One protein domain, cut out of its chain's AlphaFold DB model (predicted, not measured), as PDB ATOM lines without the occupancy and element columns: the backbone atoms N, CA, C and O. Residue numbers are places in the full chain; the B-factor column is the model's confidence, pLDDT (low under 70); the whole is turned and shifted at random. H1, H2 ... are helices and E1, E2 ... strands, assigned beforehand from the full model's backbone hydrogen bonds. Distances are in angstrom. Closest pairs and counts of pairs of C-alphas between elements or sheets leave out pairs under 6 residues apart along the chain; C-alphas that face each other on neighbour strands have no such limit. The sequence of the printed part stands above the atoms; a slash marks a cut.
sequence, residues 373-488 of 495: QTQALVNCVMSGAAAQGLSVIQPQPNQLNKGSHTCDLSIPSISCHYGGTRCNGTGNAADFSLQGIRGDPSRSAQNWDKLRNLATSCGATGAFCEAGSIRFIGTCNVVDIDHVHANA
ATOM      1  N   GLN A 373     -33.349  74.078   7.481       87.88
ATOM      2  CA  GLN A 373     -34.741  73.695   7.704       87.88
ATOM      3  C   GLN A 373     -35.647  74.923   7.851       87.88
ATOM      4  O   GLN A 373     -36.673  75.000   7.183       87.88
ATOM      5  N   THR A 374     -35.252  75.910   8.661       85.62
ATOM      6  CA  THR A 374     -36.018  77.159   8.818       85.62
ATOM      7  C   THR A 374     -36.065  77.949   7.517       85.62
ATOM      8  O   THR A 374     -37.124  78.434   7.133       85.62
ATOM      9  N   GLN A 375     -34.954  78.033   6.783       86.00
ATOM     10  CA  GLN A 375     -34.927  78.691   5.478       86.00
ATOM     11  C   GLN A 375     -35.854  77.994   4.471       86.00
ATOM     12  O   GLN A 375     -36.566  78.668   3.726       86.00
ATOM     13  N   ALA A 376     -35.872  76.658   4.453       88.56
ATOM     14  CA  ALA A 376     -36.784  75.887   3.612       88.56
ATOM     15  C   ALA A 376     -38.253  76.118   4.005       88.56
ATOM     16  O   ALA A 376     -39.085  76.340   3.123       88.56
ATOM     17  N   LEU A 377     -38.552  76.144   5.310       90.19
ATOM     18  CA  LEU A 377     -39.874  76.466   5.848       90.19
ATOM     19  C   LEU A 377     -40.324  77.863   5.402       90.19
ATOM     20  O   LEU A 377     -41.404  77.995   4.832       90.19
ATOM     21  N   VAL A 378     -39.487  78.888   5.586       89.25
ATOM     22  CA  VAL A 378     -39.781  80.264   5.154       89.25
ATOM     23  C   VAL A 378     -40.040  80.308   3.650       89.25
ATOM     24  O   VAL A 378     -41.084  80.794   3.231       89.25
ATOM     25  N   ASN A 379     -39.164  79.735   2.822       90.44
ATOM     26  CA  ASN A 379     -39.349  79.737   1.366       90.44
ATOM     27  C   ASN A 379     -40.663  79.051   0.944       90.44
ATOM     28  O   ASN A 379     -41.371  79.540   0.057       90.44
ATOM     29  N   CYS A 380     -41.014  77.939   1.595       96.00
ATOM     30  CA  CYS A 380     -42.269  77.236   1.350       96.00
ATOM     31  C   CYS A 380     -43.487  78.073   1.767       96.00
ATOM     32  O   CYS A 380     -44.415  78.233   0.975       96.00
ATOM     33  N   VAL A 381     -43.476  78.673   2.962       94.00
ATOM     34  CA  VAL A 381     -44.593  79.500   3.443       94.00
ATOM     35  C   VAL A 381     -44.772  80.734   2.567       94.00
ATOM     36  O   VAL A 381     -45.893  81.045   2.183       94.00
ATOM     37  N   MET A 382     -43.694  81.406   2.170       92.00
ATOM     38  CA  MET A 382     -43.789  82.606   1.335       92.00
ATOM     39  C   MET A 382     -44.339  82.300  -0.061       92.00
ATOM     40  O   MET A 382     -45.205  83.022  -0.559       92.00
ATOM     41  N   SER A 383     -43.891  81.204  -0.681       94.31
ATOM     42  CA  SER A 383     -44.405  80.777  -1.988       94.31
ATOM     43  C   SER A 383     -45.856  80.287  -1.915       94.31
ATOM     44  O   SER A 383     -46.680  80.677  -2.745       94.31
ATOM     45  N   GLY A 384     -46.206  79.499  -0.895       96.06
ATOM     46  CA  GLY A 384     -47.573  79.031  -0.681       96.06
ATOM     47  C   GLY A 384     -48.545  80.154  -0.315       96.06
ATOM     48  O   GLY A 384     -49.692  80.139  -0.757       96.06
ATOM     49  N   ALA A 385     -48.093  81.161   0.436       95.19
ATOM     50  CA  ALA A 385     -48.903  82.309   0.817       95.19
ATOM     51  C   ALA A 385     -49.253  83.139  -0.419       95.19
ATOM     52  O   ALA A 385     -50.427  83.436  -0.641       95.19
ATOM     53  N   ALA A 386     -48.262  83.408  -1.275       94.44
ATOM     54  CA  ALA A 386     -48.481  84.071  -2.556       94.44
ATOM     55  C   ALA A 386     -49.476  83.295  -3.439       94.44
ATOM     56  O   ALA A 386     -50.396  83.893  -3.996       94.44
ATOM     57  N   ALA A 387     -49.359  81.962  -3.507       97.06
ATOM     58  CA  ALA A 387     -50.284  81.114  -4.262       97.06
ATOM     59  C   ALA A 387     -51.725  81.132  -3.709       97.06
ATOM     60  O   ALA A 387     -52.680  80.971  -4.466       97.06
ATOM     61  N   GLN A 388     -51.895  81.354  -2.401       97.25
ATOM     62  CA  GLN A 388     -53.200  81.475  -1.744       97.25
ATOM     63  C   GLN A 388     -53.740  82.916  -1.696       97.25
ATOM     64  O   GLN A 388     -54.793  83.153  -1.102       97.25
ATOM     65  N   GLY A 389     -53.037  83.885  -2.296       96.56
ATOM     66  CA  GLY A 389     -53.407  85.302  -2.240       96.56
ATOM     67  C   GLY A 389     -53.252  85.929  -0.848       96.56
ATOM     68  O   GLY A 389     -53.862  86.959  -0.564       96.56
ATOM     69  N   LEU A 390     -52.457  85.317   0.032       95.75
ATOM     70  CA  LEU A 390     -52.123  85.862   1.343       95.75
ATOM     71  C   LEU A 390     -50.949  86.831   1.196       95.75
ATOM     72  O   LEU A 390     -49.848  86.446   0.802       95.75
ATOM     73  N   SER A 391     -51.174  88.096   1.539       94.06
ATOM     74  CA  SER A 391     -50.103  89.094   1.577       94.06
ATOM     75  C   SER A 391     -49.326  88.936   2.880       94.06
ATOM     76  O   SER A 391     -49.718  89.490   3.901       94.06
ATOM     77  N   VAL A 392     -48.257  88.140   2.866       91.69
ATOM     78  CA  VAL A 392     -47.331  88.001   4.001       91.69
ATOM     79  C   VAL A 392     -46.228  89.040   3.868       91.69
ATOM     80  O   VAL A 392     -45.702  89.279   2.776       91.69
ATOM     81  N   ILE A 393     -45.881  89.670   4.985       85.12
ATOM     82  CA  ILE A 393     -44.836  90.686   5.014       85.12
ATOM     83  C   ILE A 393     -43.492  90.053   4.652       85.12
ATOM     84  O   ILE A 393     -43.094  89.052   5.235       85.12
ATOM     85  N   GLN A 394     -42.783  90.644   3.692       77.75
ATOM     86  CA  GLN A 394     -41.465  90.166   3.277       77.75
ATOM     87  C   GLN A 394     -40.383  90.656   4.252       77.75
ATOM     88  O   GLN A 394     -40.486  91.785   4.745       77.75
ATOM     89  N   PRO A 395     -39.321  89.871   4.500       67.25
ATOM     90  CA  PRO A 395     -38.171  90.369   5.241       67.25
ATOM     91  C   PRO A 395     -37.497  91.478   4.425       67.25
ATOM     92  O   PRO A 395     -37.318  91.339   3.212       67.25
ATOM     93  N   GLN A 396     -37.105  92.578   5.067       63.19
ATOM     94  CA  GLN A 396     -36.303  93.592   4.380       63.19
ATOM     95  C   GLN A 396     -34.876  93.063   4.132       63.19
ATOM     96  O   GLN A 396     -34.342  92.328   4.971       63.19
ATOM     97  N   PRO A 397     -34.215  93.440   3.019       55.94
ATOM     98  CA  PRO A 397     -32.798  93.146   2.826       55.94
ATOM     99  C   PRO A 397     -31.980  93.661   4.018       55.94
ATOM    100  O   PRO A 397     -32.124  94.816   4.415       55.94
ATOM    101  N   ASN A 398     -31.118  92.813   4.586       54.50
ATOM    102  CA  ASN A 398     -30.301  93.110   5.775       54.50
ATOM    103  C   ASN A 398     -31.091  93.381   7.063       54.50
ATOM    104  O   ASN A 398     -30.555  93.987   7.995       54.50
ATOM    105  N   GLN A 399     -32.348  92.943   7.146       55.97
ATOM    106  CA  GLN A 399     -33.064  92.994   8.407       55.97
ATOM    107  C   GLN A 399     -32.371  92.078   9.420       55.97
ATOM    108  O   GLN A 399     -32.435  90.853   9.327       55.97
ATOM    109  N   LEU A 400     -31.693  92.688  10.391       53.00
ATOM    110  CA  LEU A 400     -31.098  91.956  11.499       53.00
ATOM    111  C   LEU A 400     -32.214  91.323  12.320       53.00
ATOM    112  O   LEU A 400     -33.177  91.990  12.714       53.00
ATOM    113  N   ASN A 401     -32.062  90.030  12.587       51.16
ATOM    114  CA  ASN A 401     -32.894  89.330  13.541       51.16
ATOM    115  C   ASN A 401     -32.688  89.985  14.912       51.16
ATOM    116  O   ASN A 401     -31.615  89.872  15.503       51.16
ATOM    117  N   LYS A 402     -33.700  90.708  15.401       50.84
ATOM    118  CA  LYS A 402     -33.602  91.474  16.652       50.84
ATOM    119  C   LYS A 402     -33.529  90.588  17.904       50.84
ATOM    120  O   LYS A 402     -33.431  91.128  19.001       50.84
ATOM    121  N   GLY A 403     -33.541  89.258  17.759       43.28
ATOM    122  CA  GLY A 403     -33.126  88.324  18.805       43.28
ATOM    123  C   GLY A 403     -33.981  88.332  20.073       43.28
ATOM    124  O   GLY A 403     -33.581  87.738  21.072       43.28
ATOM    125  N   SER A 404     -35.146  88.975  20.063       40.56
ATOM    126  CA  SER A 404     -36.068  89.008  21.191       40.56
ATOM    127  C   SER A 404     -37.202  88.012  20.973       40.56
ATOM    128  O   SER A 404     -37.802  87.974  19.910       40.56
ATOM    129  N   HIS A 405     -37.562  87.250  22.009       40.38
ATOM    130  CA  HIS A 405     -38.803  86.450  22.084       40.38
ATOM    131  C   HIS A 405     -40.086  87.302  22.089       40.38
ATOM    132  O   HIS A 405     -41.182  86.796  22.263       40.38
ATOM    133  N   THR A 406     -39.942  88.612  21.953       36.44
ATOM    134  CA  THR A 406     -41.018  89.554  21.697       36.44
ATOM    135  C   THR A 406     -40.559  90.354  20.502       36.44
ATOM    136  O   THR A 406     -39.692  91.224  20.619       36.44
ATOM    137  N   CYS A 407     -41.072  90.004  19.329       34.91
ATOM    138  CA  CYS A 407     -40.994  90.883  18.182       34.91
ATOM    139  C   CYS A 407     -41.465  92.268  18.624       34.91
ATOM    140  O   CYS A 407     -42.548  92.419  19.193       34.91
ATOM    141  N   ASP A 408     -40.652  93.290  18.384       36.88
ATOM    142  CA  ASP A 408     -41.169  94.648  18.350       36.88
ATOM    143  C   ASP A 408     -42.071  94.743  17.112       36.88
ATOM    144  O   ASP A 408     -41.632  95.092  16.017       36.88
ATOM    145  N   LEU A 409     -43.333  94.339  17.286       42.28
ATOM    146  CA  LEU A 409     -44.374  94.316  16.256       42.28
ATOM    147  C   LEU A 409     -44.820  95.729  15.845       42.28
ATOM    148  O   LEU A 409     -45.752  95.872  15.053       42.28
ATOM    149  N   SER A 410     -44.165  96.783  16.350       41.25
ATOM    150  CA  SER A 410     -44.386  98.152  15.877       41.25
ATOM    151  C   SER A 410     -44.004  98.333  14.404       41.25
ATOM    152  O   SER A 410     -44.427  99.311  13.786       41.25
ATOM    153  N   ILE A 411     -43.273  97.374  13.812       43.56
ATOM    154  CA  ILE A 411     -42.987  97.336  12.379       43.56
ATOM    155  C   ILE A 411     -43.214  95.912  11.840       43.56
ATOM    156  O   ILE A 411     -42.589  94.966  12.324       43.56
ATOM    157  N   PRO A 412     -44.087  95.729  10.834       46.03
ATOM    158  CA  PRO A 412     -44.389  94.419  10.275       46.03
ATOM    159  C   PRO A 412     -43.123  93.799   9.676       46.03
ATOM    160  O   PRO A 412     -42.541  94.375   8.758       46.03
ATOM    161  N   SER A 413     -42.689  92.638  10.168       49.19
ATOM    162  CA  SER A 413     -41.604  91.869   9.550       49.19
ATOM    163  C   SER A 413     -41.596  90.402   9.987       49.19
ATOM    164  O   SER A 413     -42.137  90.070  11.038       49.19
ATOM    165  N   ILE A 414     -40.999  89.530   9.165       48.97
ATOM    166  CA  ILE A 414     -40.714  88.133   9.527       48.97
ATOM    167  C   ILE A 414     -39.572  88.120  10.540       48.97
ATOM    168  O   ILE A 414     -38.515  88.704  10.290       48.97
ATOM    169  N   SER A 415     -39.776  87.429  11.656       54.31
ATOM    170  CA  SER A 415     -38.754  87.200  12.677       54.31
ATOM    171  C   SER A 415     -38.405  85.717  12.735       54.31
ATOM    172  O   SER A 415     -39.219  84.868  12.395       54.31
ATOM    173  N   CYS A 416     -37.174  85.379  13.111       50.53
ATOM    174  CA  CYS A 416     -36.761  83.991  13.319       50.53
ATOM    175  C   CYS A 416     -36.366  83.821  14.784       50.53
ATOM    176  O   CYS A 416     -35.439  84.475  15.251       50.53
ATOM    177  N   HIS A 417     -37.043  82.953  15.531       56.69
ATOM    178  CA  HIS A 417     -36.810  82.833  16.971       56.69
ATOM    179  C   HIS A 417     -35.850  81.689  17.322       56.69
ATOM    180  O   HIS A 417     -35.756  80.655  16.653       56.69
ATOM    181  N   TYR A 418     -35.107  81.910  18.405       52.06
ATOM    182  CA  TYR A 418     -34.267  80.922  19.074       52.06
ATOM    183  C   TYR A 418     -35.095  80.027  19.981       52.06
ATOM    184  O   TYR A 418     -36.007  80.529  20.617       52.06
ATOM    185  N   GLY A 419     -34.712  78.757  20.133       40.44
ATOM    186  CA  GLY A 419     -35.293  77.849  21.127       40.44
ATOM    187  C   GLY A 419     -34.864  78.174  22.566       40.44
ATOM    188  O   GLY A 419     -33.990  77.509  23.105       40.44
ATOM    189  N   GLY A 420     -35.469  79.171  23.206       40.53
ATOM    190  CA  GLY A 420     -35.355  79.406  24.654       40.53
ATOM    191  C   GLY A 420     -34.033  80.008  25.169       40.53
ATOM    192  O   GLY A 420     -33.062  80.222  24.441       40.53
ATOM    193  N   THR A 421     -33.996  80.266  26.483       37.84
ATOM    194  CA  THR A 421     -32.990  81.068  27.225       37.84
ATOM    195  C   THR A 421     -31.567  80.490  27.279       37.84
ATOM    196  O   THR A 421     -30.699  81.049  27.947       37.84
ATOM    197  N   ARG A 422     -31.293  79.381  26.580       37.94
ATOM    198  CA  ARG A 422     -29.973  78.723  26.528       37.94
ATOM    199  C   ARG A 422     -29.342  78.673  25.130       37.94
ATOM    200  O   ARG A 422     -28.275  78.085  24.978       37.94
ATOM    201  N   CYS A 423     -29.955  79.271  24.108       41.31
ATOM    202  CA  CYS A 423     -29.507  79.094  22.726       41.31
ATOM    203  C   CYS A 423     -28.607  80.227  22.208       41.31
ATOM    204  O   CYS A 423     -29.074  81.148  21.549       41.31
ATOM    205  N   ASN A 424     -27.294  80.089  22.401       45.09
ATOM    206  CA  ASN A 424     -26.322  80.583  21.419       45.09
ATOM    207  C   ASN A 424     -26.291  79.563  20.267       45.09
ATOM    208  O   ASN A 424     -25.614  78.542  20.384       45.09
ATOM    209  N   GLY A 425     -27.062  79.759  19.193       54.91
ATOM    210  CA  GLY A 425     -27.130  78.752  18.128       54.91
ATOM    211  C   GLY A 425     -27.962  79.119  16.902       54.91
ATOM    212  O   GLY A 425     -28.390  80.247  16.714       54.91
ATOM    213  N   THR A 426     -28.173  78.147  16.028       63.94
ATOM    214  CA  THR A 426     -28.930  78.336  14.789       63.94
ATOM    215  C   THR A 426     -30.428  78.508  15.080       63.94
ATOM    216  O   THR A 426     -31.011  77.690  15.794       63.94
ATOM    217  N   GLY A 427     -31.063  79.544  14.519       67.19
ATOM    218  CA  GLY A 427     -32.514  79.748  14.633       67.19
ATOM    219  C   GLY A 427     -33.298  78.594  13.997       67.19
ATOM    220  O   GLY A 427     -32.966  78.168  12.889       67.19
ATOM    221  N   ASN A 428     -34.308  78.078  14.706       81.69
ATOM    222  CA  ASN A 428     -35.094  76.907  14.291       81.69
ATOM    223  C   ASN A 428     -36.614  77.172  14.252       81.69
ATOM    224  O   ASN A 428     -37.394  76.232  14.129       81.69
ATOM    225  N   ALA A 429     -37.046  78.428  14.367       84.62
ATOM    226  CA  ALA A 429     -38.442  78.836  14.251       84.62
ATOM    227  C   ALA A 429     -38.557  80.137  13.444       84.62
ATOM    228  O   ALA A 429     -37.584  80.894  13.359       84.62
ATOM    229  N   ALA A 430     -39.731  80.390  12.870       86.06
ATOM    230  CA  ALA A 430     -40.045  81.589  12.102       86.06
ATOM    231  C   ALA A 430     -41.462  82.094  12.398       86.06
ATOM    232  O   ALA A 430     -42.397  81.299  12.505       86.06
ATOM    233  N   ASP A 431     -41.598  83.415  12.436       87.62
ATOM    234  CA  ASP A 431     -42.851  84.128  12.638       87.62
ATOM    235  C   ASP A 431     -43.305  84.764  11.334       87.62
ATOM    236  O   ASP A 431     -42.555  85.486  10.669       87.62
ATOM    237  N   PHE A 432     -44.567  84.538  10.992       89.56
ATOM    238  CA  PHE A 432     -45.190  85.071   9.793       89.56
ATOM    239  C   PHE A 432     -46.321  86.013  10.173       89.56
ATOM    240  O   PHE A 432     -47.223  85.648  10.924       89.56
ATOM    241  N   SER A 433     -46.316  87.212   9.602       91.75
ATOM    242  CA  SER A 433     -47.393  88.178   9.798       91.75
ATOM    243  C   SER A 433     -48.012  88.569   8.459       91.75
ATOM    244  O   SER A 433     -47.329  88.683   7.434       91.75
ATOM    245  N   LEU A 434     -49.329  88.756   8.466       92.44
ATOM    246  CA  LEU A 434     -50.089  89.249   7.324       92.44
ATOM    247  C   LEU A 434     -49.944  90.773   7.220       92.44
ATOM    248  O   LEU A 434     -49.995  91.495   8.215       92.44
ATOM    249  N   GLN A 435     -49.785  91.275   5.999       90.62
ATOM    250  CA  GLN A 435     -49.728  92.697   5.697       90.62
ATOM    251  C   GLN A 435     -51.068  93.364   6.019       90.62
ATOM    252  O   GLN A 435     -52.124  92.846   5.666       90.62
ATOM    253  N   GLY A 436     -51.013  94.534   6.654       86.00
ATOM    254  CA  GLY A 436     -52.187  95.315   7.040       86.00
ATOM    255  C   GLY A 436     -52.141  95.732   8.508       86.00
ATOM    256  O   GLY A 436     -51.447  95.137   9.339       86.00
ATOM    257  N   ILE A 437     -52.887  96.781   8.838       83.38
ATOM    258  CA  ILE A 437     -53.068  97.214  10.228       83.38
ATOM    259  C   ILE A 437     -54.119  96.343  10.924       83.38
ATOM    260  O   ILE A 437     -54.885  95.625  10.282       83.38
ATOM    261  N   ARG A 438     -54.173  96.389  12.257       78.69
ATOM    262  CA  ARG A 438     -55.233  95.709  13.014       78.69
ATOM    263  C   ARG A 438     -56.610  96.176  12.510       78.69
ATOM    264  O   ARG A 438     -56.848  97.376  12.416       78.69
ATOM    265  N   GLY A 439     -57.487  95.224  12.186       82.38
ATOM    266  CA  GLY A 439     -58.807  95.482  11.596       82.38
ATOM    267  C   GLY A 439     -58.853  95.452  10.063       82.38
ATOM    268  O   GLY A 439     -59.941  95.543   9.500       82.38
ATOM    269  N   ASP A 440     -57.714  95.290   9.381       88.19
ATOM    270  CA  ASP A 440     -57.683  95.073   7.932       88.19
ATOM    271  C   ASP A 440     -58.355  93.729   7.571       88.19
ATOM    272  O   ASP A 440     -58.027  92.708   8.190       88.19
ATOM    273  N   PRO A 441     -59.269  93.676   6.579       90.81
ATOM    274  CA  PRO A 441     -59.848  92.424   6.084       90.81
ATOM    275  C   PRO A 441     -58.811  91.366   5.678       90.81
ATOM    276  O   PRO A 441     -59.092  90.164   5.752       90.81
ATOM    277  N   SER A 442     -57.603  91.784   5.280       90.50
ATOM    278  CA  SER A 442     -56.483  90.880   5.004       90.50
ATOM    279  C   SER A 442     -56.073  90.060   6.234       90.50
ATOM    280  O   SER A 442     -55.631  88.924   6.073       90.50
ATOM    281  N   ARG A 443     -56.293  90.580   7.449       92.56
ATOM    282  CA  ARG A 443     -55.967  89.981   8.756       92.56
ATOM    283  C   ARG A 443     -57.172  89.308   9.419       92.56
ATOM    284  O   ARG A 443     -57.311  89.325  10.642       92.56
ATOM    285  N   SER A 444     -58.059  88.725   8.617       94.06
ATOM    286  CA  SER A 444     -59.188  87.933   9.114       94.06
ATOM    287  C   SER A 444     -58.734  86.619   9.760       94.06
ATOM    288  O   SER A 444     -57.711  86.046   9.377       94.06
ATOM    289  N   ALA A 445     -59.537  86.092  10.691       93.44
ATOM    290  CA  ALA A 445     -59.320  84.779  11.310       93.44
ATOM    291  C   ALA A 445     -59.084  83.663  10.276       93.44
ATOM    292  O   ALA A 445     -58.170  82.853  10.412       93.44
ATOM    293  N   GLN A 446     -59.845  83.685   9.177       95.31
ATOM    294  CA  GLN A 446     -59.708  82.728   8.079       95.31
ATOM    295  C   GLN A 446     -58.333  82.802   7.404       95.31
ATOM    296  O   GLN A 446     -57.773  81.772   7.035       95.31
ATOM    297  N   ASN A 447     -57.779  84.002   7.225       96.00
ATOM    298  CA  ASN A 447     -56.459  84.164   6.621       96.00
ATOM    299  C   ASN A 447     -55.337  83.767   7.586       96.00
ATOM    300  O   ASN A 447     -54.352  83.177   7.143       96.00
ATOM    301  N   TRP A 448     -55.504  84.004   8.890       95.69
ATOM    302  CA  TRP A 448     -54.585  83.494   9.910       95.69
ATOM    303  C   TRP A 448     -54.579  81.965   9.973       95.69
ATOM    304  O   TRP A 448     -53.509  81.358   9.966       95.69
ATOM    305  N   ASP A 449     -55.753  81.328   9.926       95.56
ATOM    306  CA  ASP A 449     -55.864  79.867   9.864       95.56
ATOM    307  C   ASP A 449     -55.224  79.297   8.593       95.56
ATOM    308  O   ASP A 449     -54.504  78.299   8.660       95.56
ATOM    309  N   LYS A 450     -55.431  79.936   7.433       96.62
ATOM    310  CA  LYS A 450     -54.758  79.539   6.184       96.62
ATOM    311  C   LYS A 450     -53.240  79.626   6.312       96.62
ATOM    312  O   LYS A 450     -52.557  78.679   5.929       96.62
ATOM    313  N   LEU A 451     -52.714  80.718   6.875       96.31
ATOM    314  CA  LEU A 451     -51.275  80.909   7.062       96.31
ATOM    315  C   LEU A 451     -50.679  79.874   8.030       96.31
ATOM    316  O   LEU A 451     -49.641  79.287   7.730       96.31
ATOM    317  N   ARG A 452     -51.359  79.582   9.146       96.19
ATOM    318  CA  ARG A 452     -50.944  78.533  10.090       96.19
ATOM    319  C   ARG A 452     -50.943  77.152   9.442       96.19
ATOM    320  O   ARG A 452     -49.946  76.439   9.522       96.19
ATOM    321  N   ASN A 453     -52.034  76.779   8.774       96.56
ATOM    322  CA  ASN A 453     -52.141  75.484   8.101       96.56
ATOM    323  C   ASN A 453     -51.090  75.344   6.991       96.56
ATOM    324  O   ASN A 453     -50.530  74.264   6.796       96.56
ATOM    325  N   LEU A 454     -50.783  76.443   6.297       97.38
ATOM    326  CA  LEU A 454     -49.707  76.486   5.321       97.38
ATOM    327  C   LEU A 454     -48.343  76.222   5.976       97.38
ATOM    328  O   LEU A 454     -47.610  75.366   5.482       97.38
ATOM    329  N   ALA A 455     -48.023  76.871   7.100       95.19
ATOM    330  CA  ALA A 455     -46.786  76.614   7.840       95.19
ATOM    331  C   ALA A 455     -46.648  75.141   8.257       95.19
ATOM    332  O   ALA A 455     -45.598  74.536   8.032       95.19
ATOM    333  N   THR A 456     -47.721  74.523   8.760       95.31
ATOM    334  CA  THR A 456     -47.752  73.077   9.045       95.31
ATOM    335  C   THR A 456     -47.488  72.242   7.789       95.31
ATOM    336  O   THR A 456     -46.658  71.337   7.816       95.31
ATOM    337  N   SER A 457     -48.138  72.560   6.664       96.94
ATOM    338  CA  SER A 457     -47.934  71.833   5.399       96.94
ATOM    339  C   SER A 457     -46.516  71.980   4.832       96.94
ATOM    340  O   SER A 457     -46.034  71.092   4.136       96.94
ATOM    341  N   CYS A 458     -45.828  73.067   5.188       96.31
ATOM    342  CA  CYS A 458     -44.438  73.336   4.841       96.31
ATOM    343  C   CYS A 458     -43.420  72.641   5.761       96.31
ATOM    344  O   CYS A 458     -42.227  72.930   5.685       96.31
ATOM    345  N   GLY A 459     -43.873  71.718   6.613       94.50
ATOM    346  CA  GLY A 459     -43.007  70.899   7.457       94.50
ATOM    347  C   GLY A 459     -42.704  71.502   8.825       94.50
ATOM    348  O   GLY A 459     -41.787  71.025   9.491       94.50
ATOM    349  N   ALA A 460     -43.455  72.519   9.268       92.81
ATOM    350  CA  ALA A 460     -43.351  72.975  10.648       92.81
ATOM    351  C   ALA A 460     -43.788  71.855  11.608       92.81
ATOM    352  O   ALA A 460     -44.886  71.309  11.486       92.81
ATOM    353  N   THR A 461     -42.953  71.540  12.595       90.44
ATOM    354  CA  THR A 461     -43.248  70.545  13.638       90.44
ATOM    355  C   THR A 461     -44.270  71.047  14.653       90.44
ATOM    356  O   THR A 461     -44.853  70.255  15.385       90.44
ATOM    357  N   GLY A 462     -44.507  72.359  14.685       90.31
ATOM    358  CA  GLY A 462     -45.614  72.998  15.385       90.31
ATOM    359  C   GLY A 462     -45.851  74.387  14.805       90.31
ATOM    360  O   GLY A 462     -44.891  75.123  14.595       90.31
ATOM    361  N   ALA A 463     -47.109  74.727  14.527       92.56
ATOM    362  CA  ALA A 463     -47.505  76.064  14.098       92.56
ATOM    363  C   ALA A 463     -48.757  76.501  14.860       92.56
ATOM    364  O   ALA A 463     -49.728  75.744  14.941       92.56
ATOM    365  N   PHE A 464     -48.743  77.710  15.409       93.19
ATOM    366  CA  PHE A 464     -49.849  78.268  16.186       93.19
ATOM    367  C   PHE A 464     -49.966  79.772  15.948       93.19
ATOM    368  O   PHE A 464     -49.024  80.424  15.505       93.19
ATOM    369  N   CYS A 465     -51.159  80.304  16.191       93.50
ATOM    370  CA  CYS A 465     -51.395  81.741  16.135       93.50
ATOM    371  C   CYS A 465     -51.093  82.354  17.498       93.50
ATOM    372  O   CYS A 465     -51.422  81.751  18.522       93.50
ATOM    373  N   GLU A 466     -50.500  83.543  17.507       90.31
ATOM    374  CA  GLU A 466     -50.231  84.298  18.728       90.31
ATOM    375  C   GLU A 466     -50.877  85.690  18.672       90.31
ATOM    376  O   GLU A 466     -51.046  86.287  17.603       90.31
ATOM    377  N   ALA A 467     -51.285  86.183  19.841       85.75
ATOM    378  CA  ALA A 467     -51.631  87.583  20.072       85.75
ATOM    379  C   ALA A 467     -50.802  88.078  21.260       85.75
ATOM    380  O   ALA A 467     -51.069  87.723  22.415       85.75
ATOM    381  N   GLY A 468     -49.762  88.863  20.993       79.75
ATOM    382  CA  GLY A 468     -48.760  89.210  21.993       79.75
ATOM    383  C   GLY A 468     -48.021  87.967  22.490       79.75
ATOM    384  O   GLY A 468     -47.248  87.377  21.753       79.75
ATOM    385  N   SER A 469     -48.244  87.584  23.750       73.00
ATOM    386  CA  SER A 469     -47.623  86.405  24.376       73.00
ATOM    387  C   SER A 469     -48.587  85.228  24.570       73.00
ATOM    388  O   SER A 469     -48.262  84.287  25.292       73.00
ATOM    389  N   ILE A 470     -49.806  85.311  24.028       75.31
ATOM    390  CA  ILE A 470     -50.840  84.282  24.195       75.31
ATOM    391  C   ILE A 470     -50.855  83.383  22.965       75.31
ATOM    392  O   ILE A 470     -50.990  83.873  21.845       75.31
ATOM    393  N   ARG A 471     -50.768  82.069  23.194       85.50
ATOM    394  CA  ARG A 471     -50.786  81.027  22.161       85.50
ATOM    395  C   ARG A 471     -52.177  80.458  21.965       85.50
ATOM    396  O   ARG A 471     -52.831  80.057  22.924       85.50
ATOM    397  N   PHE A 472     -52.576  80.321  20.707       84.81
ATOM    398  CA  PHE A 472     -53.836  79.701  20.319       84.81
ATOM    399  C   PHE A 472     -53.565  78.425  19.526       84.81
ATOM    400  O   PHE A 472     -53.158  78.451  18.358       84.81
ATOM    401  N   ILE A 473     -53.788  77.286  20.185       80.38
ATOM    402  CA  ILE A 473     -53.648  75.956  19.593       80.38
ATOM    403  C   ILE A 473     -54.980  75.590  18.926       80.38
ATOM    404  O   ILE A 473     -56.019  75.541  19.577       80.38
ATOM    405  N   GLY A 474     -54.960  75.325  17.618       81.81
ATOM    406  CA  GLY A 474     -56.096  74.748  16.886       81.81
ATOM    407  C   GLY A 474     -56.816  75.687  15.918       81.81
ATOM    408  O   GLY A 474     -56.898  75.354  14.737       81.81
ATOM    409  N   THR A 475     -57.334  76.838  16.363       85.50
ATOM    410  CA  THR A 475     -57.968  77.838  15.471       85.50
ATOM    411  C   THR A 475     -57.460  79.247  15.754       85.50
ATOM    412  O   THR A 475     -57.138  79.581  16.890       85.50
ATOM    413  N   CYS A 476     -57.398  80.080  14.719       90.38
ATOM    414  CA  CYS A 476     -56.967  81.475  14.786       90.38
ATOM    415  C   CYS A 476     -58.169  82.433  14.829       90.38
ATOM    416  O   CYS A 476     -58.118  83.537  14.292       90.38
ATOM    417  N   ASN A 477     -59.265  81.997  15.462       87.69
ATOM    418  CA  ASN A 477     -60.544  82.714  15.530       87.69
ATOM    419  C   ASN A 477     -60.593  83.829  16.582       87.69
ATOM    420  O   ASN A 477     -61.653  84.406  16.820       87.69
ATOM    421  N   VAL A 478     -59.466  84.139  17.217       82.12
ATOM    422  CA  VAL A 478     -59.413  85.141  18.280       82.12
ATOM    423  C   VAL A 478     -59.180  86.521  17.678       82.12
ATOM    424  O   VAL A 478     -58.394  86.699  16.746       82.12
ATOM    425  N   VAL A 479     -59.903  87.512  18.195       68.56
ATOM    426  CA  VAL A 479     -59.640  88.913  17.871       68.56
ATOM    427  C   VAL A 479     -58.233  89.263  18.365       68.56
ATOM    428  O   VAL A 479     -57.867  88.896  19.472       68.56
ATOM    429  N   ASP A 480     -57.448  89.948  17.535       85.00
ATOM    430  CA  ASP A 480     -56.087  90.433  17.836       85.00
ATOM    431  C   ASP A 480     -54.889  89.503  17.573       85.00
ATOM    432  O   ASP A 480     -53.788  89.833  18.014       85.00
ATOM    433  N   ILE A 481     -55.026  88.436  16.773       90.00
ATOM    434  CA  ILE A 481     -53.843  87.711  16.261       90.00
ATOM    435  C   ILE A 481     -52.889  88.677  15.535       90.00
ATOM    436  O   ILE A 481     -53.287  89.459  14.650       90.00
ATOM    437  N   ASP A 482     -51.613  88.621  15.904       88.38
ATOM    438  CA  ASP A 482     -50.566  89.462  15.334       88.38
ATOM    439  C   ASP A 482     -49.544  88.712  14.479       88.38
ATOM    440  O   ASP A 482     -49.024  89.307  13.524       88.38
ATOM    441  N   HIS A 483     -49.348  87.417  14.719       92.31
ATOM    442  CA  HIS A 483     -48.526  86.557  13.875       92.31
ATOM    443  C   HIS A 483     -48.859  85.061  14.024       92.31
ATOM    444  O   HIS A 483     -49.629  84.632  14.886       92.31
ATOM    445  N   VAL A 484     -48.278  84.261  13.130       92.75
ATOM    446  CA  VAL A 484     -48.202  82.799  13.200       92.75
ATOM    447  C   VAL A 484     -46.767  82.426  13.523       92.75
ATOM    448  O   VAL A 484     -45.882  82.688  12.709       92.75
ATOM    449  N   HIS A 485     -46.552  81.770  14.657       91.75
ATOM    450  CA  HIS A 485     -45.266  81.183  15.027       91.75
ATOM    451  C   HIS A 485     -45.175  79.762  14.464       91.75
ATOM    452  O   HIS A 485     -46.113  78.972  14.606       91.75
ATOM    453  N   ALA A 486     -44.051  79.411  13.837       91.00
ATOM    454  CA  ALA A 486     -43.817  78.090  13.259       91.00
ATOM    455  C   ALA A 486     -42.425  77.536  13.604       91.00
ATOM    456  O   ALA A 486     -41.396  78.111  13.253       91.00
ATOM    457  N   ASN A 487     -42.384  76.364  14.234       89.25
ATOM    458  CA  ASN A 487     -41.158  75.649  14.581       89.25
ATOM    459  C   ASN A 487     -40.718  74.737  13.427       89.25
ATOM    460  O   ASN A 487     -41.482  73.878  13.000       89.25
ATOM    461  N   ALA A 488     -39.481  74.871  12.954       85.19
ATOM    462  CA  ALA A 488     -38.876  73.992  11.948       85.19
ATOM    463  C   ALA A 488     -38.249  72.716  12.550       85.19
ATOM    464  O   ALA A 488     -37.875  71.807  11.811       85.19
TER     465      ALA A 488
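AT A GLANCE: This is residues 373 to 488 of the 495 residues of an uncharacterized protein of Candidatus Giovannonibacteria bacterium RIFCSPHIGHO2_12_FULL_43_15 (UniProt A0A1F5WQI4). With little regular structure, an antiparallel sheet, E1 E4 E2 E3, has H1 and H2 over one face; residues 388 to 428 form a long loop. The 116 printed residues, mixed in class, 46 in named elements, run H1 E1 H2 E2 E3 E4. It is compact, radius of gyration of the C-alphas 13.0 A, spanning 38 by 30 by 25 A.

HOW THE PARTS SIT: H1, residues 373 to 387, touches H2, residues 445 to 457, through 451 to 455 alone, opposite ways at a steep tilt of 45 degrees, closest C-alphas Val 381 and Ala 455, 5.7 A. E1, residues 429 to 432, and E4, residues 483 to 487, have N 430 and O 486 within hydrogen-bond range, 2.8 A. E2, residues 462 to 467, and E3, residues 470 to 472, form a hairpin.

IN THESE COORDINATES: H1, 21.0 A long, begins at C-alpha 373 (-34.741, 73.695, 7.704); E4 ends at C-alpha 487 (-41.158, 75.649, 14.581).

THE WHOLE: Links H1 to E1 and E1 to H2 are long; pLDDT is under 70 at residues 395 to 427 and 479.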